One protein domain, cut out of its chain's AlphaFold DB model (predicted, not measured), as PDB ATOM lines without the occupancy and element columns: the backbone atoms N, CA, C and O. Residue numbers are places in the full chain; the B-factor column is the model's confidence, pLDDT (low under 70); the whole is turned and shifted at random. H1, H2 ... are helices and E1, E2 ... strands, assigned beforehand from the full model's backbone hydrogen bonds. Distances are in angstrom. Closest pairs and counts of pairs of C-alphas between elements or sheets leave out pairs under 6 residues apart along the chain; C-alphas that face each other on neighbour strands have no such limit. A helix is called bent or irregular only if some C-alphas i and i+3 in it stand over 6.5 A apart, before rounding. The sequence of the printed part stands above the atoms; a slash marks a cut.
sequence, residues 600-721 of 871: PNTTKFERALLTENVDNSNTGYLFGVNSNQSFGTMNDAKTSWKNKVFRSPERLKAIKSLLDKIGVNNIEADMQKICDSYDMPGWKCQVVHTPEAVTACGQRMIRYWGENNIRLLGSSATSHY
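What this domain is: This is residues 600 to 721 of the 871 residues of the protein "Uncharacterized protein DUF262" of Mangrovibacterium diazotrophicum (UniProt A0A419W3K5). A twisted antiparallel sheet of four strands, E1 to E4, stands at one side of the domain, and H3, H4 and H5 make an arc on the other side round the short helix H1, which packs on each of them. H2 grazes the sheet, and H6 stands up from it near E4, so that sheet and helices make a rough ring with H1 inside. The printed part has 122 residues, with six named helices and four named strands in the order H1 E1 E2 H2 H3 H4 H5 H6 E3 E4; the sheet's order is E1 E2 E3 E4, and the class is mixed, helices and strands. The whole is compact, with a radius of gyration of the C-alphas of 13.7 A and spans of 42 by 30 by 29 A.

Where its parts are: In the sheet, E1 is residues 623 to 625, E2 residues 628 to 630, E3 residues 701 to 706, 14.9 A long, and E4 residues 709 to 713, 12.7 A long, ending at C-alpha 713 (282.167, 154.922, 172.208). H1, residues 604 to 610, begins at C-alpha 604 (266.831, 150.145, 182.630). H2 is residues 641 to 645, H3 residues 649 to 661, 18.9 A long, and H4 residues 664 to 676, 19.0 A long. H4 is irregular: C-alphas 665 and 668 are 8.6 A apart. H5 is residues 683 to 689 and H6 residues 691 to 696.

How they stand to each other: E1 and E2 form a hairpin, with N 625 and O 628 at 2.9 A. E2 and E3 are antiparallel, with N 629 and O 702 at 2.8 A. E3 and E4 form a hairpin, with N 703 and O 711 at 2.9 A. The pairing is staggered: E3 pairs with E2 over residues 701 to 702 and with E4 over 702 to 706. H6 is on the sheet at a height of 9.4 A and stands up from it; its closest C-alphas to E4 are those of Ala 696 and Leu 712, 6.6 A. H2 only grazes the sheet. H1, the hub, touches H4 at a steep tilt of 57 degrees, the same way, closest at the C-alphas of Ala 608 and Cys 675, 5.6 A. It touches H5 at a shallow tilt of 26 degrees, opposite ways, at Arg 607 and Val 688, C-alphas 4.9 A apart. Residues 654 to 658 of H3 touch H1, the closest C-alphas being those of Leu 609 and Leu 658, 6.4 A. Every O i to N i+4 pair is within hydrogen-bond range in H1, H2, H5 and H6; H3 has 8 of 9 and H4 7 of 9.

The domain as a whole: The two C-alphas farthest apart, those of Asn 665 and Ser 719, are 43.3 A apart. The printed part has no cut. The link from H1 to E1, residues 611 to 622, is long. The mean pLDDT of the printed part is 89.6, and residues 615 to 617 are under 70.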
ATOM      1  N   PRO A 600     271.149 140.577 179.181       85.81
ATOM      2  CA  PRO A 600     272.428 141.307 179.280       85.81
ATOM      3  C   PRO A 600     272.449 142.699 178.634       85.81
ATOM      4  O   PRO A 600     273.211 143.584 179.032       85.81
ATOM      5  N   ASN A 601     271.589 142.916 177.636       86.69
ATOM      6  CA  ASN A 601     271.468 144.198 176.947       86.69
ATOM      7  C   ASN A 601     270.522 145.188 177.640       86.69
ATOM      8  O   ASN A 601     270.419 146.319 177.172       86.69
ATOM      9  N   THR A 602     269.862 144.812 178.740       91.06
ATOM     10  CA  THR A 602     268.972 145.711 179.488       91.06
ATOM     11  C   THR A 602     269.731 146.917 180.040       91.06
ATOM     12  O   THR A 602     270.797 146.779 180.641       91.06
ATOM     13  N   THR A 603     269.164 148.107 179.841       94.25
ATOM     14  CA  THR A 603     269.748 149.400 180.246       94.25
ATOM     15  C   THR A 603     268.899 150.134 181.277       94.25
ATOM     16  O   THR A 603     269.177 151.281 181.617       94.25
ATOM     17  N   LYS A 604     267.817 149.503 181.752       94.44
ATOM     18  CA  LYS A 604     266.831 150.145 182.630       94.44
ATOM     19  C   LYS A 604     267.439 150.596 183.953       94.44
ATOM     20  O   LYS A 604     267.164 151.707 184.381       94.44
ATOM     21  N   PHE A 605     268.292 149.767 184.557       95.56
ATOM     22  CA  PHE A 605     268.960 150.120 185.808       95.56
ATOM     23  C   PHE A 605     269.946 151.277 185.621       95.56
ATOM     24  O   PHE A 605     269.919 152.221 186.396       95.56
ATOM     25  N   GLU A 606     270.758 151.248 184.558       95.25
ATOM     26  CA  GLU A 606     271.674 152.334 184.193       95.25
ATOM     27  C   GLU A 606     270.920 153.656 184.028       95.25
ATOM     28  O   GLU A 606     271.306 154.677 184.589       95.25
ATOM     29  N   ARG A 607     269.825 153.636 183.262       95.38
ATOM     30  CA  ARG A 607     269.031 154.828 182.942       95.38
ATOM     31  C   ARG A 607     268.295 155.365 184.160       95.38
ATOM     32  O   ARG A 607     268.392 156.555 184.426       95.38
ATOM     33  N   ALA A 608     267.632 154.501 184.927       96.00
ATOM     34  CA  ALA A 608     266.941 154.905 186.147       96.00
ATOM     35  C   ALA A 608     267.926 155.412 187.211       96.00
ATOM     36  O   ALA A 608     267.655 156.393 187.886       96.00
ATOM     37  N   LEU A 609     269.116 154.820 187.334       95.25
ATOM     38  CA  LEU A 609     270.125 155.329 188.264       95.25
ATOM     39  C   LEU A 609     270.713 156.672 187.809       95.25
ATOM     40  O   LEU A 609     271.104 157.483 188.644       95.25
ATOM     41  N   LEU A 610     270.750 156.945 186.499       93.88
ATOM     42  CA  LEU A 610     271.193 158.236 185.964       93.88
ATOM     43  C   LEU A 610     270.245 159.392 186.322       93.88
ATOM     44  O   LEU A 610     270.689 160.542 186.323       93.88
ATOM     45  N   THR A 611     268.977 159.103 186.647       92.75
ATOM     46  CA  THR A 611     268.024 160.123 187.115       92.75
ATOM     47  C   THR A 611     268.282 160.554 188.555       92.75
ATOM     48  O   THR A 611     267.806 161.608 188.971       92.75
ATOM     49  N   GLU A 612     269.024 159.756 189.327       91.19
ATOM     50  CA  GLU A 612     269.388 160.093 190.700       91.19
ATOM     51  C   GLU A 612     270.563 161.075 190.742       91.19
ATOM     52  O   GLU A 612     271.515 161.008 189.957       91.19
ATOM     53  N   ASN A 613     270.517 161.989 191.709       75.06
ATOM     54  CA  ASN A 613     271.603 162.928 191.940       75.06
ATOM     55  C   ASN A 613     272.706 162.270 192.773       75.06
ATOM     56  O   ASN A 613     272.449 161.651 193.803       75.06
ATOM     57  N   VAL A 614     273.948 162.450 192.330       75.31
ATOM     58  CA  VAL A 614     275.150 162.159 193.114       75.31
ATOM     59  C   VAL A 614     275.831 163.498 193.357       75.31
ATOM     60  O   VAL A 614     276.167 164.189 192.391       75.31
ATOM     61  N   ASP A 615     275.982 163.879 194.627       65.44
ATOM     62  CA  ASP A 615     276.528 165.180 195.021       65.44
ATOM     63  C   ASP A 615     277.851 165.473 194.290       65.44
ATOM     64  O   ASP A 615     278.746 164.628 194.228       65.44
ATOM     65  N   ASN A 616     277.976 166.686 193.738       59.19
ATOM     66  CA  ASN A 616     279.172 167.193 193.049       59.19
ATOM     67  C   ASN A 616     279.596 166.443 191.763       59.19
ATOM     68  O   ASN A 616     280.758 166.538 191.359       59.19
ATOM     69  N   SER A 617     278.680 165.737 191.084       69.50
ATOM     70  CA  SER A 617     278.965 165.048 189.814       69.50
ATOM     71  C   SER A 617     278.070 165.502 188.653       69.50
ATOM     72  O   SER A 617     276.897 165.125 188.550       69.50
ATOM     73  N   ASN A 618     278.662 166.203 187.680       75.50
ATOM     74  CA  ASN A 618     278.005 166.519 186.399       75.50
ATOM     75  C   ASN A 618     277.669 165.249 185.590       75.50
ATOM     76  O   ASN A 618     276.804 165.264 184.714       75.50
ATOM     77  N   THR A 619     278.307 164.121 185.916       79.12
ATOM     78  CA  THR A 619     278.107 162.832 185.251       79.12
ATOM     79  C   THR A 619     277.167 161.890 186.013       79.12
ATOM     80  O   THR A 619     276.948 160.768 185.572       79.12
ATOM     81  N   GLY A 620     276.558 162.325 187.125       84.56
ATOM     82  CA  GLY A 620     275.685 161.473 187.946       84.56
ATOM     83  C   GLY A 620     276.460 160.311 188.577       84.56
ATOM     84  O   GLY A 620     277.555 160.515 189.103       84.56
ATOM     85  N   TYR A 621     275.914 159.090 188.506       91.56
ATOM     86  CA  TYR A 621     276.548 157.887 189.069       91.56
ATOM     87  C   TYR A 621     277.744 157.359 188.265       91.56
ATOM     88  O   TYR A 621     278.469 156.487 188.757       91.56
ATOM     89  N   LEU A 622     277.967 157.860 187.045       92.56
ATOM     90  CA  LEU A 622     279.054 157.380 186.194       92.56
ATOM     91  C   LEU A 622     280.413 157.532 186.894       92.56
ATOM     92  O   LEU A 622     280.605 158.344 187.806       92.56
ATOM     93  N   PHE A 623     281.376 156.714 186.489       90.62
ATOM     94  CA  PHE A 623     282.726 156.755 187.045       90.62
ATOM     95  C   PHE A 623     283.786 156.820 185.952       90.62
ATOM     96  O   PHE A 623     283.630 156.273 184.857       90.62
ATOM     97  N   GLY A 624     284.887 157.492 186.290       90.12
ATOM     98  CA  GLY A 624     286.009 157.704 185.391       90.12
ATOM     99  C   GLY A 624     286.803 156.425 185.139       90.12
ATOM    100  O   GLY A 624     287.191 155.717 186.072       90.12
ATOM    101  N   VAL A 625     287.090 156.157 183.869       88.88
ATOM    102  CA  VAL A 625     287.971 155.081 183.408       88.88
ATOM    103  C   VAL A 625     288.916 155.682 182.378       88.88
ATOM    104  O   VAL A 625     288.533 155.951 181.238       88.88
ATOM    105  N   ASN A 626     290.162 155.923 182.786       88.25
ATOM    106  CA  ASN A 626     291.102 156.758 182.038       88.25
ATOM    107  C   ASN A 626     290.487 158.140 181.750       88.25
ATOM    108  O   ASN A 626     290.258 158.917 182.668       88.25
ATOM    109  N   SER A 627     290.199 158.434 180.480       88.75
ATOM    110  CA  SER A 627     289.581 159.682 180.023       88.75
ATOM    111  C   SER A 627     288.115 159.515 179.586       88.75
ATOM    112  O   SER A 627     287.553 160.412 178.961       88.75
ATOM    113  N   ASN A 628     287.499 158.373 179.904       92.50
ATOM    114  CA  ASN A 628     286.092 158.064 179.636       92.50
ATOM    115  C   ASN A 628     285.273 158.045 180.931       92.50
ATOM    116  O   ASN A 628     285.824 157.944 182.026       92.50
ATOM    117  N   GLN A 629     283.952 158.061 180.784       93.12
ATOM    118  CA  GLN A 629     282.981 157.780 181.839       93.12
ATOM    119  C   GLN A 629     282.256 156.474 181.509       93.12
ATOM    120  O   GLN A 629     281.947 156.231 180.343       93.12
ATOM    121  N   SER A 630     281.998 155.626 182.501       93.31
ATOM    122  CA  SER A 630     281.338 154.330 182.300       93.31
ATOM    123  C   SER A 630     279.996 154.241 183.023       93.31
ATOM    124  O   SER A 630     279.874 154.694 184.161       93.31
ATOM    125  N   PHE A 631     279.020 153.604 182.367       93.12
ATOM    126  CA  PHE A 631     277.732 153.207 182.948       93.12
ATOM    127  C   PHE A 631     277.828 151.963 183.840       93.12
ATOM    128  O   PHE A 631     276.846 151.620 184.490       93.12
ATOM    129  N   GLY A 632     278.985 151.298 183.886       91.44
ATOM    130  CA  GLY A 632     279.158 150.030 184.583       91.44
ATOM    131  C   GLY A 632     278.910 148.821 183.679       91.44
ATOM    132  O   GLY A 632     278.036 148.821 182.815       91.44
ATOM    133  N   THR A 633     279.689 147.766 183.883       90.12
ATOM    134  CA  THR A 633     279.548 146.469 183.210       90.12
ATOM    135  C   THR A 633     279.417 145.344 184.234       90.12
ATOM    136  O   THR A 633     279.646 145.532 185.429       90.12
ATOM    137  N   MET A 634     279.031 144.148 183.789       87.31
ATOM    138  CA  MET A 634     278.961 142.990 184.683       87.31
ATOM    139  C   MET A 634     280.365 142.443 184.991       87.31
ATOM    140  O   MET A 634     280.730 142.330 186.160       87.31
ATOM    141  N   ASN A 635     281.174 142.172 183.958       78.31
ATOM    142  CA  ASN A 635     282.308 141.242 184.069       78.31
ATOM    143  C   ASN A 635     283.707 141.869 183.936       78.31
ATOM    144  O   ASN A 635     284.692 141.198 184.228       78.31
ATOM    145  N   ASP A 636     283.843 143.121 183.492       78.75
ATOM    146  CA  ASP A 636     285.168 143.733 183.315       78.75
ATOM    147  C   ASP A 636     285.621 144.406 184.612       78.75
ATOM    148  O   ASP A 636     285.051 145.404 185.036       78.75
ATOM    149  N   ALA A 637     286.690 143.898 185.228       75.19
ATOM    150  CA  ALA A 637     287.210 144.391 186.501       75.19
ATOM    151  C   ALA A 637     287.468 145.912 186.541       75.19
ATOM    152  O   ALA A 637     287.374 146.515 187.615       75.19
ATOM    153  N   LYS A 638     287.780 146.549 185.401       80.25
ATOM    154  CA  LYS A 638     288.019 148.001 185.318       80.25
ATOM    155  C   LYS A 638     286.733 148.816 185.287       80.25
ATOM    156  O   LYS A 638     286.760 149.989 185.662       80.25
ATOM    157  N   THR A 639     285.640 148.208 184.841       84.06
ATOM    158  CA  THR A 639     284.355 148.861 184.590       84.06
ATOM    159  C   THR A 639     283.195 148.201 185.340       84.06
ATOM    160  O   THR A 639     282.050 148.586 185.133       84.06
ATOM    161  N   SER A 640     283.441 147.231 186.224       89.88
ATOM    162  CA  SER A 640     282.366 146.453 186.836       89.88
ATOM    163  C   SER A 640     281.637 147.210 187.941       89.88
ATOM    164  O   SER A 640     282.245 147.975 188.701       89.88
ATOM    165  N   TRP A 641     280.335 146.943 188.083       92.62
ATOM    166  CA  TRP A 641     279.528 147.476 189.188       92.62
ATOM    167  C   TRP A 641     280.150 147.156 190.548       92.62
ATOM    168  O   TRP A 641     280.343 148.065 191.357       92.62
ATOM    169  N   LYS A 642     280.573 145.902 190.741       91.06
ATOM    170  CA  LYS A 642     281.285 145.429 191.937       91.06
ATOM    171  C   LYS A 642     282.462 146.304 192.349       91.06
ATOM    172  O   LYS A 642     282.567 146.691 193.505       91.06
ATOM    173  N   ASN A 643     283.342 146.646 191.412       87.56
ATOM    174  CA  ASN A 643     284.600 147.310 191.755       87.56
ATOM    175  C   ASN A 643     284.496 148.835 191.783       87.56
ATOM    176  O   ASN A 643     285.318 149.487 192.430       87.56
ATOM    177  N   LYS A 644     283.547 149.416 191.042       89.44
ATOM    178  CA  LYS A 644     283.517 150.864 190.780       89.44
ATOM    179  C   LYS A 644     282.281 151.570 191.303       89.44
ATOM    180  O   LYS A 644     282.375 152.744 191.655       89.44
ATOM    181  N   VAL A 645     281.151 150.874 191.376       90.88
ATOM    182  CA  VAL A 645     279.894 151.466 191.835       90.88
ATOM    183  C   VAL A 645     279.619 151.082 193.280       90.88
ATOM    184  O   VAL A 645     279.467 151.961 194.122       90.88
ATOM    185  N   PHE A 646     279.636 149.787 193.589       93.12
ATOM    186  CA  PHE A 646     279.276 149.263 194.910       93.12
ATOM    187  C   PHE A 646     280.256 149.654 196.019       93.12
ATOM    188  O   PHE A 646     279.881 149.699 197.179       93.12
ATOM    189  N   ARG A 647     281.497 150.003 195.662       92.31
ATOM    190  CA  ARG A 647     282.529 150.459 196.607       92.31
ATOM    191  C   ARG A 647     282.524 151.978 196.849       92.31
ATOM    192  O   ARG A 647     283.439 152.478 197.496       92.31
ATOM    193  N   SER A 648     281.561 152.728 196.299       91.38
ATOM    194  CA  SER A 648     281.478 154.191 196.431       91.38
ATOM    195  C   SER A 648     280.285 154.594 197.300       91.38
ATOM    196  O   SER A 648     279.146 154.446 196.852       91.38
ATOM    197  N   PRO A 649     280.519 155.170 198.494       91.12
ATOM    198  CA  PRO A 649     279.448 155.614 199.386       91.12
ATOM    199  C   PRO A 649     278.454 156.578 198.725       91.12
ATOM    200  O   PRO A 649     277.250 156.491 198.950       91.12
ATOM    201  N   GLU A 650     278.930 157.476 197.863       89.94
ATOM    202  CA  GLU A 650     278.106 158.463 197.156       89.94
ATOM    203  C   GLU A 650     277.169 157.788 196.149       89.94
ATOM    204  O   GLU A 650     275.990 158.124 196.062       89.94
ATOM    205  N   ARG A 651     277.672 156.784 195.419       92.38
ATOM    206  CA  ARG A 651     276.860 156.006 194.475       92.38
ATOM    207  C   ARG A 651     275.884 155.085 195.196       92.38
ATOM    208  O   ARG A 651     274.781 154.894 194.698       92.38
ATOM    209  N   LEU A 652     276.243 154.563 196.371       93.88
ATOM    210  CA  LEU A 652     275.317 153.793 197.202       93.88
ATOM    211  C   LEU A 652     274.142 154.637 197.690       93.88
ATOM    212  O   LEU A 652     273.018 154.147 197.674       93.88
ATOM    213  N   LYS A 653     274.352 155.914 198.032       93.31
ATOM    214  CA  LYS A 653     273.242 156.830 198.353       93.31
ATOM    215  C   LYS A 653     272.283 157.007 197.173       93.31
ATOM    216  O   LYS A 653     271.071 156.938 197.367       93.31
ATOM    217  N   ALA A 654     272.807 157.175 195.958       93.50
ATOM    218  CA  ALA A 654     271.976 157.248 194.754       93.50
ATOM    219  C   ALA A 654     271.241 155.928 194.478       93.50
ATOM    220  O   ALA A 654     270.042 155.942 194.213       93.50
ATOM    221  N   ILE A 655     271.921 154.783 194.616       95.94
ATOM    222  CA  ILE A 655     271.282 153.465 194.507       95.94
ATOM    223  C   ILE A 655     270.154 153.348 195.528       95.94
ATOM    224  O   ILE A 655     269.042 153.011 195.144       95.94
ATOM    225  N   LYS A 656     270.389 153.686 196.799       95.62
ATOM    226  CA  LYS A 656     269.357 153.656 197.839       95.62
ATOM    227  C   LYS A 656     268.148 154.520 197.466       95.62
ATOM    228  O   LYS A 656     267.027 154.028 197.517       95.62
ATOM    229  N   SER A 657     268.383 155.762 197.034       94.69
ATOM    230  CA  SER A 657     267.329 156.687 196.593       94.69
ATOM    231  C   SER A 657     266.467 156.095 195.471       94.69
ATOM    232  O   SER A 657     265.240 156.176 195.527       94.69
ATOM    233  N   LEU A 658     267.086 155.428 194.491       96.12
ATOM    234  CA  LEU A 658     266.365 154.693 193.450       96.12
ATOM    235  C   LEU A 658     265.600 153.494 194.027       96.12
ATOM    236  O   LEU A 658     264.421 153.304 193.731       96.12
ATOM    237  N   LEU A 659     266.258 152.676 194.854       96.56
ATOM    238  CA  LEU A 659     265.671 151.471 195.437       96.56
ATOM    239  C   LEU A 659     264.452 151.787 196.310       96.56
ATOM    240  O   LEU A 659     263.520 150.988 196.357       96.56
ATOM    241  N   ASP A 660     264.420 152.935 196.981       95.62
ATOM    242  CA  ASP A 660     263.275 153.372 197.785       95.62
ATOM    243  C   ASP A 660     262.040 153.726 196.936       95.62
ATOM    244  O   ASP A 660     260.918 153.644 197.436       95.62
ATOM    245  N   LYS A 661     262.216 154.023 195.641       95.25
ATOM    246  CA  LYS A 661     261.133 154.365 194.700       95.25
ATOM    247  C   LYS A 661     260.554 153.164 193.945       95.25
ATOM    248  O   LYS A 661     259.542 153.319 193.267       95.25
ATOM    249  N   ILE A 662     261.173 151.984 194.036       94.81
ATOM    250  CA  ILE A 662     260.767 150.790 193.271       94.81
ATOM    251  C   ILE A 662     260.255 149.665 194.182       94.81
ATOM    252  O   ILE A 662     260.796 149.424 195.267       94.81
ATOM    253  N   GLY A 663     259.226 148.940 193.739       91.62
ATOM    254  CA  GLY A 663     258.726 147.738 194.414       91.62
ATOM    255  C   GLY A 663     259.370 146.458 193.874       91.62
ATOM    256  O   GLY A 663     259.527 146.323 192.666       91.62
ATOM    257  N   VAL A 664     259.682 145.488 194.747       87.06
ATOM    258  CA  VAL A 664     260.357 144.218 194.376       87.06
ATOM    259  C   VAL A 664     259.622 143.472 193.252       87.06
ATOM    260  O   VAL A 664     260.242 143.017 192.297       87.06
ATOM    261  N   ASN A 665     258.287 143.424 193.306       88.25
ATOM    262  CA  ASN A 665     257.471 142.697 192.325       88.25
ATOM    263  C   ASN A 665     257.287 143.435 190.987       88.25
ATOM    264  O   ASN A 665     256.769 142.851 190.041       88.25
ATOM    265  N   ASN A 666     257.680 144.711 190.899       92.06
ATOM    266  CA  ASN A 666     257.449 145.568 189.732       92.06
ATOM    267  C   ASN A 666     258.723 146.296 189.275       92.06
ATOM    268  O   ASN A 666     258.628 147.304 188.579       92.06
ATOM    269  N   ILE A 667     259.909 145.782 189.624       92.31
ATOM    270  CA  ILE A 667     261.213 146.428 189.385       92.31
ATOM    271  C   ILE A 667     261.358 146.958 187.955       92.31
ATOM    272  O   ILE A 667     261.709 148.120 187.758       92.31
ATOM    273  N   GLU A 668     261.063 146.132 186.945       93.06
ATOM    274  CA  GLU A 668     261.220 146.521 185.539       93.06
ATOM    275  C   GLU A 668     260.268 147.663 185.142       93.06
ATOM    276  O   GLU A 668     260.678 148.592 184.441       93.06
ATOM    277  N   ALA A 669     259.017 147.608 185.609       94.69
ATOM    278  CA  ALA A 669     257.992 148.603 185.314       94.69
ATOM    279  C   ALA A 669     258.238 149.915 186.069       94.69
ATOM    280  O   ALA A 669     258.087 150.987 185.493       94.69
ATOM    281  N   ASP A 670     258.645 149.849 187.335       96.50
ATOM    282  CA  ASP A 670     258.894 151.035 188.151       96.50
ATOM    283  C   ASP A 670     260.148 151.784 187.678       96.50
ATOM    284  O   ASP A 670     260.097 153.002 187.529       96.50
ATOM    285  N   MET A 671     261.230 151.080 187.312       96.06
ATOM    286  CA  MET A 671     262.390 151.720 186.670       96.06
ATOM    287  C   MET A 671     262.016 152.391 185.343       96.06
ATOM    288  O   MET A 671     262.526 153.468 185.038       96.06
ATOM    289  N   GLN A 672     261.122 151.779 184.554       95.44
ATOM    290  CA  GLN A 672     260.653 152.376 183.305       95.44
ATOM    291  C   GLN A 672     259.820 153.639 183.564       95.44
ATOM    292  O   GLN A 672     260.106 154.660 182.952       95.44
ATOM    293  N   LYS A 673     258.889 153.617 184.528       96.19
ATOM    294  CA  LYS A 673     258.116 154.808 184.930       96.19
ATOM    295  C   LYS A 673     259.019 155.955 185.378       96.19
ATOM    296  O   LYS A 673     258.767 157.097 185.011       96.19
ATOM    297  N   ILE A 674     260.069 155.656 186.148       96.12
ATOM    298  CA  ILE A 674     261.054 156.661 186.576       96.12
ATOM    299  C   ILE A 674     261.722 157.296 185.352       96.12
ATOM    300  O   ILE A 674     261.762 158.522 185.263       96.12
ATOM    301  N   CYS A 675     262.168 156.483 184.388       95.50
ATOM    302  CA  CYS A 675     262.748 156.987 183.141       95.50
ATOM    303  C   CYS A 675     261.748 157.843 182.350       95.50
ATOM    304  O   CYS A 675     262.096 158.941 181.934       95.50
ATOM    305  N   ASP A 676     260.512 157.368 182.180       94.81
ATOM    306  CA  ASP A 676     259.471 158.055 181.405       94.81
ATOM    307  C   ASP A 676     259.083 159.404 182.034       94.81
ATOM    308  O   ASP A 676     258.763 160.350 181.322       94.81
ATOM    309  N   SER A 677     259.140 159.506 183.365       94.62
ATOM    310  CA  SER A 677     258.831 160.732 184.112       94.62
ATOM    311  C   SER A 677     259.969 161.758 184.165       94.62
ATOM    312  O   SER A 677     259.777 162.859 184.680       94.62
ATOM    313  N   TYR A 678     261.167 161.404 183.693       92.81
ATOM    314  CA  TYR A 678     262.340 162.266 183.791       92.81
ATOM    315  C   TYR A 678     262.341 163.333 182.690       92.81
ATOM    316  O   TYR A 678     262.511 163.011 181.519       92.81
ATOM    317  N   ASP A 679     262.213 164.606 183.071       87.75
ATOM    318  CA  ASP A 679     262.053 165.729 182.126       87.75
ATOM    319  C   ASP A 679     263.086 166.857 182.328       87.75
ATOM    320  O   ASP A 679     262.928 167.990 181.878       87.75
ATOM    321  N   MET A 680     264.178 166.579 183.043       83.75
ATOM    322  CA  MET A 680     265.236 167.579 183.225       83.75
ATOM    323  C   MET A 680     266.005 167.774 181.913       83.75
ATOM    324  O   MET A 680     266.435 166.779 181.336       83.75
ATOM    325  N   PRO A 681     266.250 169.009 181.441       76.88
ATOM    326  CA  PRO A 681     266.959 169.238 180.185       76.88
ATOM    327  C   PRO A 681     268.430 168.797 180.259       76.88
ATOM    328  O   PRO A 681     269.047 168.775 181.325       76.88
ATOM    329  N   GLY A 682     269.006 168.481 179.097       84.38
ATOM    330  CA  GLY A 682     270.423 168.148 178.940       84.38
ATOM    331  C   GLY A 682     270.685 166.689 178.567       84.38
ATOM    332  O   GLY A 682     269.780 165.888 178.321       84.38
ATOM    333  N   TRP A 683     271.964 166.329 178.506       89.75
ATOM    334  CA  TRP A 683     272.404 165.054 177.938       89.75
ATOM    335  C   TRP A 683     271.901 163.810 178.684       89.75
ATOM    336  O   TRP A 683     271.676 162.768 178.067       89.75
ATOM    337  N   LYS A 684     271.706 163.898 180.009       91.44
ATOM    338  CA  LYS A 684     271.186 162.779 180.809       91.44
ATOM    339  C   LYS A 684     269.795 162.380 180.333       91.44
ATOM    340  O   LYS A 684     269.533 161.193 180.198       91.44
ATOM    341  N   CYS A 685     268.953 163.360 180.006       90.69
ATOM    342  CA  CYS A 685     267.609 163.148 179.473       90.69
ATOM    343  C   CYS A 685     267.636 162.367 178.161       90.69
ATOM    344  O   CYS A 685     266.921 161.381 178.001       90.69
ATOM    345  N   GLN A 686     268.557 162.737 177.266       91.62
ATOM    346  CA  GLN A 686     268.751 162.050 175.991       91.62
ATOM    347  C   GLN A 686     269.098 160.568 176.188       91.62
ATOM    348  O   GLN A 686     268.522 159.702 175.529       91.62
ATOM    349  N   VAL A 687     269.984 160.254 177.139       94.38
ATOM    350  CA  VAL A 687     270.339 158.866 177.490       94.38
ATOM    351  C   VAL A 687     269.187 158.145 178.200       94.38
ATOM    352  O   VAL A 687     268.914 156.978 177.916       94.38
ATOM    353  N   VAL A 688     268.494 158.824 179.118       94.94
ATOM    354  CA  VAL A 688     267.376 158.266 179.891       94.94
ATOM    355  C   VAL A 688     266.214 157.895 178.980       94.94
ATOM    356  O   VAL A 688     265.635 156.838 179.200       94.94
ATOM    357  N   HIS A 689     265.921 158.642 177.916       93.50
ATOM    358  CA  HIS A 689     264.844 158.318 176.964       93.50
ATOM    359  C   HIS A 689     265.274 157.424 175.796       93.50
ATOM    360  O   HIS A 689     264.433 156.795 175.148       93.50
ATOM    361  N   THR A 690     266.581 157.287 175.564       94.44
ATOM    362  CA  THR A 690     267.132 156.499 174.453       94.44
ATOM    363  C   THR A 690     267.929 155.299 174.974       94.44
ATOM    364  O   THR A 690     269.151 155.388 175.117       94.44
ATOM    365  N   PRO A 691     267.282 154.143 175.248       94.25
ATOM    366  CA  PRO A 691     267.980 152.931 175.685       94.25
ATOM    367  C   PRO A 691     269.149 152.535 174.784       94.25
ATOM    368  O   PRO A 691     270.163 152.028 175.271       94.25
ATOM    369  N   GLU A 692     269.008 152.802 173.489       95.00
ATOM    370  CA  GLU A 692     269.971 152.491 172.449       95.00
ATOM    371  C   GLU A 692     271.295 153.244 172.639       95.00
ATOM    372  O   GLU A 692     272.349 152.715 172.296       95.00
ATOM    373  N   ALA A 693     271.280 154.429 173.264       94.62
ATOM    374  CA  ALA A 693     272.483 155.220 173.526       94.62
ATOM    375  C   ALA A 693     273.458 154.489 174.464       94.62
ATOM    376  O   ALA A 693     274.671 154.538 174.276       94.62
ATOM    377  N   VAL A 694     272.936 153.745 175.445       94.25
ATOM    378  CA  VAL A 694     273.761 152.958 176.373       94.25
ATOM    379  C   VAL A 694     274.252 151.663 175.710       94.25
ATOM    380  O   VAL A 694     275.339 151.186 176.038       94.25
ATOM    381  N   THR A 695     273.481 151.055 174.796       92.38
ATOM    382  CA  THR A 695     273.890 149.835 174.055       92.38
ATOM    383  C   THR A 695     274.811 150.108 172.877       92.38
ATOM    384  O   THR A 695     275.605 149.240 172.536       92.38
ATOM    385  N   ALA A 696     274.756 151.303 172.286       90.94
ATOM    386  CA  ALA A 696     275.697 151.734 171.255       90.94
ATOM    387  C   ALA A 696     277.139 151.783 171.787       90.94
ATOM    388  O   ALA A 696     278.097 151.607 171.035       90.94
ATOM    389  N   CYS A 697     277.294 151.980 173.098       90.75
ATOM    390  CA  CYS A 697     278.580 151.942 173.767       90.75
ATOM    391  C   CYS A 697     279.049 150.494 173.984       90.75
ATOM    392  O   CYS A 697     278.613 149.839 174.933       90.75
ATOM    393  N   GLY A 698     279.997 150.010 173.174       83.88
ATOM    394  CA  GLY A 698     280.448 148.609 173.205       83.88
ATOM    395  C   GLY A 698     280.980 148.143 174.569       83.88
ATOM    396  O   GLY A 698     280.760 147.006 174.970       83.88
ATOM    397  N   GLN A 699     281.619 149.041 175.326       87.25
ATOM    398  CA  GLN A 699     282.078 148.793 176.704       87.25
ATOM    399  C   GLN A 699     281.316 149.637 177.738       87.25
ATOM    400  O   GLN A 699     281.846 149.953 178.802       87.25
ATOM    401  N   ARG A 700     280.084 150.059 177.412       91.50
ATOM    402  CA  ARG A 700     279.260 150.940 178.258       91.50
ATOM    403  C   ARG A 700     279.999 152.228 178.660       91.50
ATOM    404  O   ARG A 700     279.871 152.694 179.789       91.50
ATOM    405  N   MET A 701     280.810 152.779 177.755       92.25
ATOM    406  CA  MET A 701     281.619 153.978 177.982       92.25
ATOM    407  C   MET A 701     281.246 155.128 177.052       92.25
ATOM    408  O   MET A 701     280.993 154.930 175.866       92.25
ATOM    409  N   ILE A 702     281.319 156.338 177.596       94.00
ATOM    410  CA  ILE A 702     281.195 157.597 176.866       94.00
ATOM    411  C   ILE A 702     282.457 158.438 177.045       94.00
ATOM    412  O   ILE A 702     283.140 158.370 178.073       94.00
ATOM    413  N   ARG A 703     282.755 159.280 176.059       92.94
ATOM    414  CA  ARG A 703     283.681 160.400 176.224       92.94
ATOM    415  C   ARG A 703     282.874 161.616 176.653       92.94
ATOM    416  O   ARG A 703     281.971 162.006 175.925       92.94
ATOM    417  N   TYR A 704     283.216 162.202 177.796       91.38
ATOM    418  CA  TYR A 704     282.558 163.398 178.318       91.38
ATOM    419  C   TYR A 704     283.529 164.582 178.284       91.38
ATOM    420  O   TYR A 704     284.513 164.583 179.024       91.38
ATOM    421  N   TRP A 705     283.266 165.568 177.424       87.94
ATOM    422  CA  TRP A 705     284.016 166.832 177.364       87.94
ATOM    423  C   TRP A 705     283.196 168.040 177.833       87.94
ATOM    424  O   TRP A 705     283.755 169.104 178.071       87.94
ATOM    425  N   GLY A 706     281.888 167.867 178.013       85.94
ATOM    426  CA  GLY A 706     280.961 168.874 178.517       85.94
ATOM    427  C   GLY A 706     279.521 168.416 178.305       85.94
ATOM    428  O   GLY A 706     279.291 167.400 177.651       85.94
ATOM    429  N   GLU A 707     278.555 169.173 178.822       84.62
ATOM    430  CA  GLU A 707     277.130 168.810 178.738       84.62
ATOM    431  C   GLU A 707     276.620 168.697 177.296       84.62
ATOM    432  O   GLU A 707     275.715 167.913 177.033       84.62
ATOM    433  N   ASN A 708     277.259 169.410 176.367       84.69
ATOM    434  CA  ASN A 708     276.920 169.417 174.944       84.69
ATOM    435  C   ASN A 708     277.992 168.740 174.070       84.69
ATOM    436  O   ASN A 708     277.956 168.858 172.855       84.69
ATOM    437  N   ASN A 709     278.988 168.059 174.650       87.69
ATOM    438  CA  ASN A 709     280.023 167.370 173.872       87.69
ATOM    439  C   ASN A 709     280.302 165.990 174.457       87.69
ATOM    440  O   ASN A 709     281.192 165.801 175.299       87.69
ATOM    441  N   ILE A 710     279.499 165.026 174.007       91.38
ATOM    442  CA  ILE A 710     279.525 163.653 174.496       91.38
ATOM    443  C   ILE A 710     279.573 162.691 173.318       91.38
ATOM    444  O   ILE A 710     278.795 162.797 172.372       91.38
ATOM    445  N   ARG A 711     280.491 161.723 173.386       93.12
ATOM    446  CA  ARG A 711     280.624 160.671 172.371       93.12
ATOM    447  C   ARG A 711     280.274 159.313 172.951       93.12
ATOM    448  O   ARG A 711     280.803 158.942 173.998       93.12
ATOM    449  N   LEU A 712     279.434 158.567 172.243       94.56
ATOM    450  CA  LEU A 712     279.109 157.177 172.548       94.56
ATOM    451  C   LEU A 712     280.172 156.289 171.901       94.56
ATOM    452  O   LEU A 712     280.320 156.277 170.677       94.56
ATOM    453  N   LEU A 713     280.970 155.592 172.709       92.44
ATOM    454  CA  LEU A 713     282.167 154.922 172.208       92.44
ATOM    455  C   LEU A 713     281.893 153.451 171.881       92.44
ATOM    456  O   LEU A 713     281.570 152.659 172.767       92.44
ATOM    457  N   GLY A 714     282.129 153.047 170.629       86.50
ATOM    458  CA  GLY A 714     282.075 151.633 170.236       86.50
ATOM    459  C   GLY A 714     283.188 150.782 170.866       86.50
ATOM    460  O   GLY A 714     283.067 149.564 170.948       86.50
ATOM    461  N   SER A 715     284.263 151.413 171.349       86.50
ATOM    462  CA  SER A 715     285.381 150.786 172.072       86.50
ATOM    463  C   SER A 715     285.917 151.743 173.152       86.50
ATOM    464  O   SER A 715     285.248 152.693 173.539       86.50
ATOM    465  N   SER A 716     287.126 151.531 173.669       81.88
ATOM    466  CA  SER A 716     287.720 152.356 174.732       81.88
ATOM    467  C   SER A 716     288.340 153.679 174.258       81.88
ATOM    468  O   SER A 716     288.649 154.536 175.089       81.88
ATOM    469  N   ALA A 717     288.517 153.880 172.949       82.06
ATOM    470  CA  ALA A 717     289.183 155.054 172.381       82.06
ATOM    471  C   ALA A 717     288.359 155.713 171.266       82.06
ATOM    472  O   ALA A 717     287.701 155.030 170.486       82.06
ATOM    473  N   THR A 718     288.476 157.038 171.137       78.75
ATOM    474  CA  THR A 718     287.836 157.846 170.079       78.75
ATOM    475  C   THR A 718     288.431 157.618 168.686       78.75
ATOM    476  O   THR A 718     287.862 158.069 167.702       78.75
ATOM    477  N   SER A 719     289.553 156.899 168.581       81.75
ATOM    478  CA  SER A 719     290.099 156.420 167.302       81.75
ATOM    479  C   SER A 719     289.290 155.270 166.690       81.75
ATOM    480  O   SER A 719     289.443 154.950 165.512       81.75
ATOM    481  N   HIS A 720     288.444 154.615 167.490       87.62
ATOM    482  CA  HIS A 720     287.488 153.624 167.010       87.62
ATOM    483  C   HIS A 720     286.176 154.304 166.616       87.62
ATOM    484  O   HIS A 720     285.966 155.487 166.897       87.62
ATOM    485  N   TYR A 721     285.286 153.542 165.978       90.94
ATOM    486  CA  TYR A 721     283.955 154.037 165.651       90.94
ATOM    487  C   TYR A 721     283.223 154.509 166.906       90.94
ATOM    488  O   TYR A 721     283.134 153.795 167.909       90.94
TER     489      TYR A 721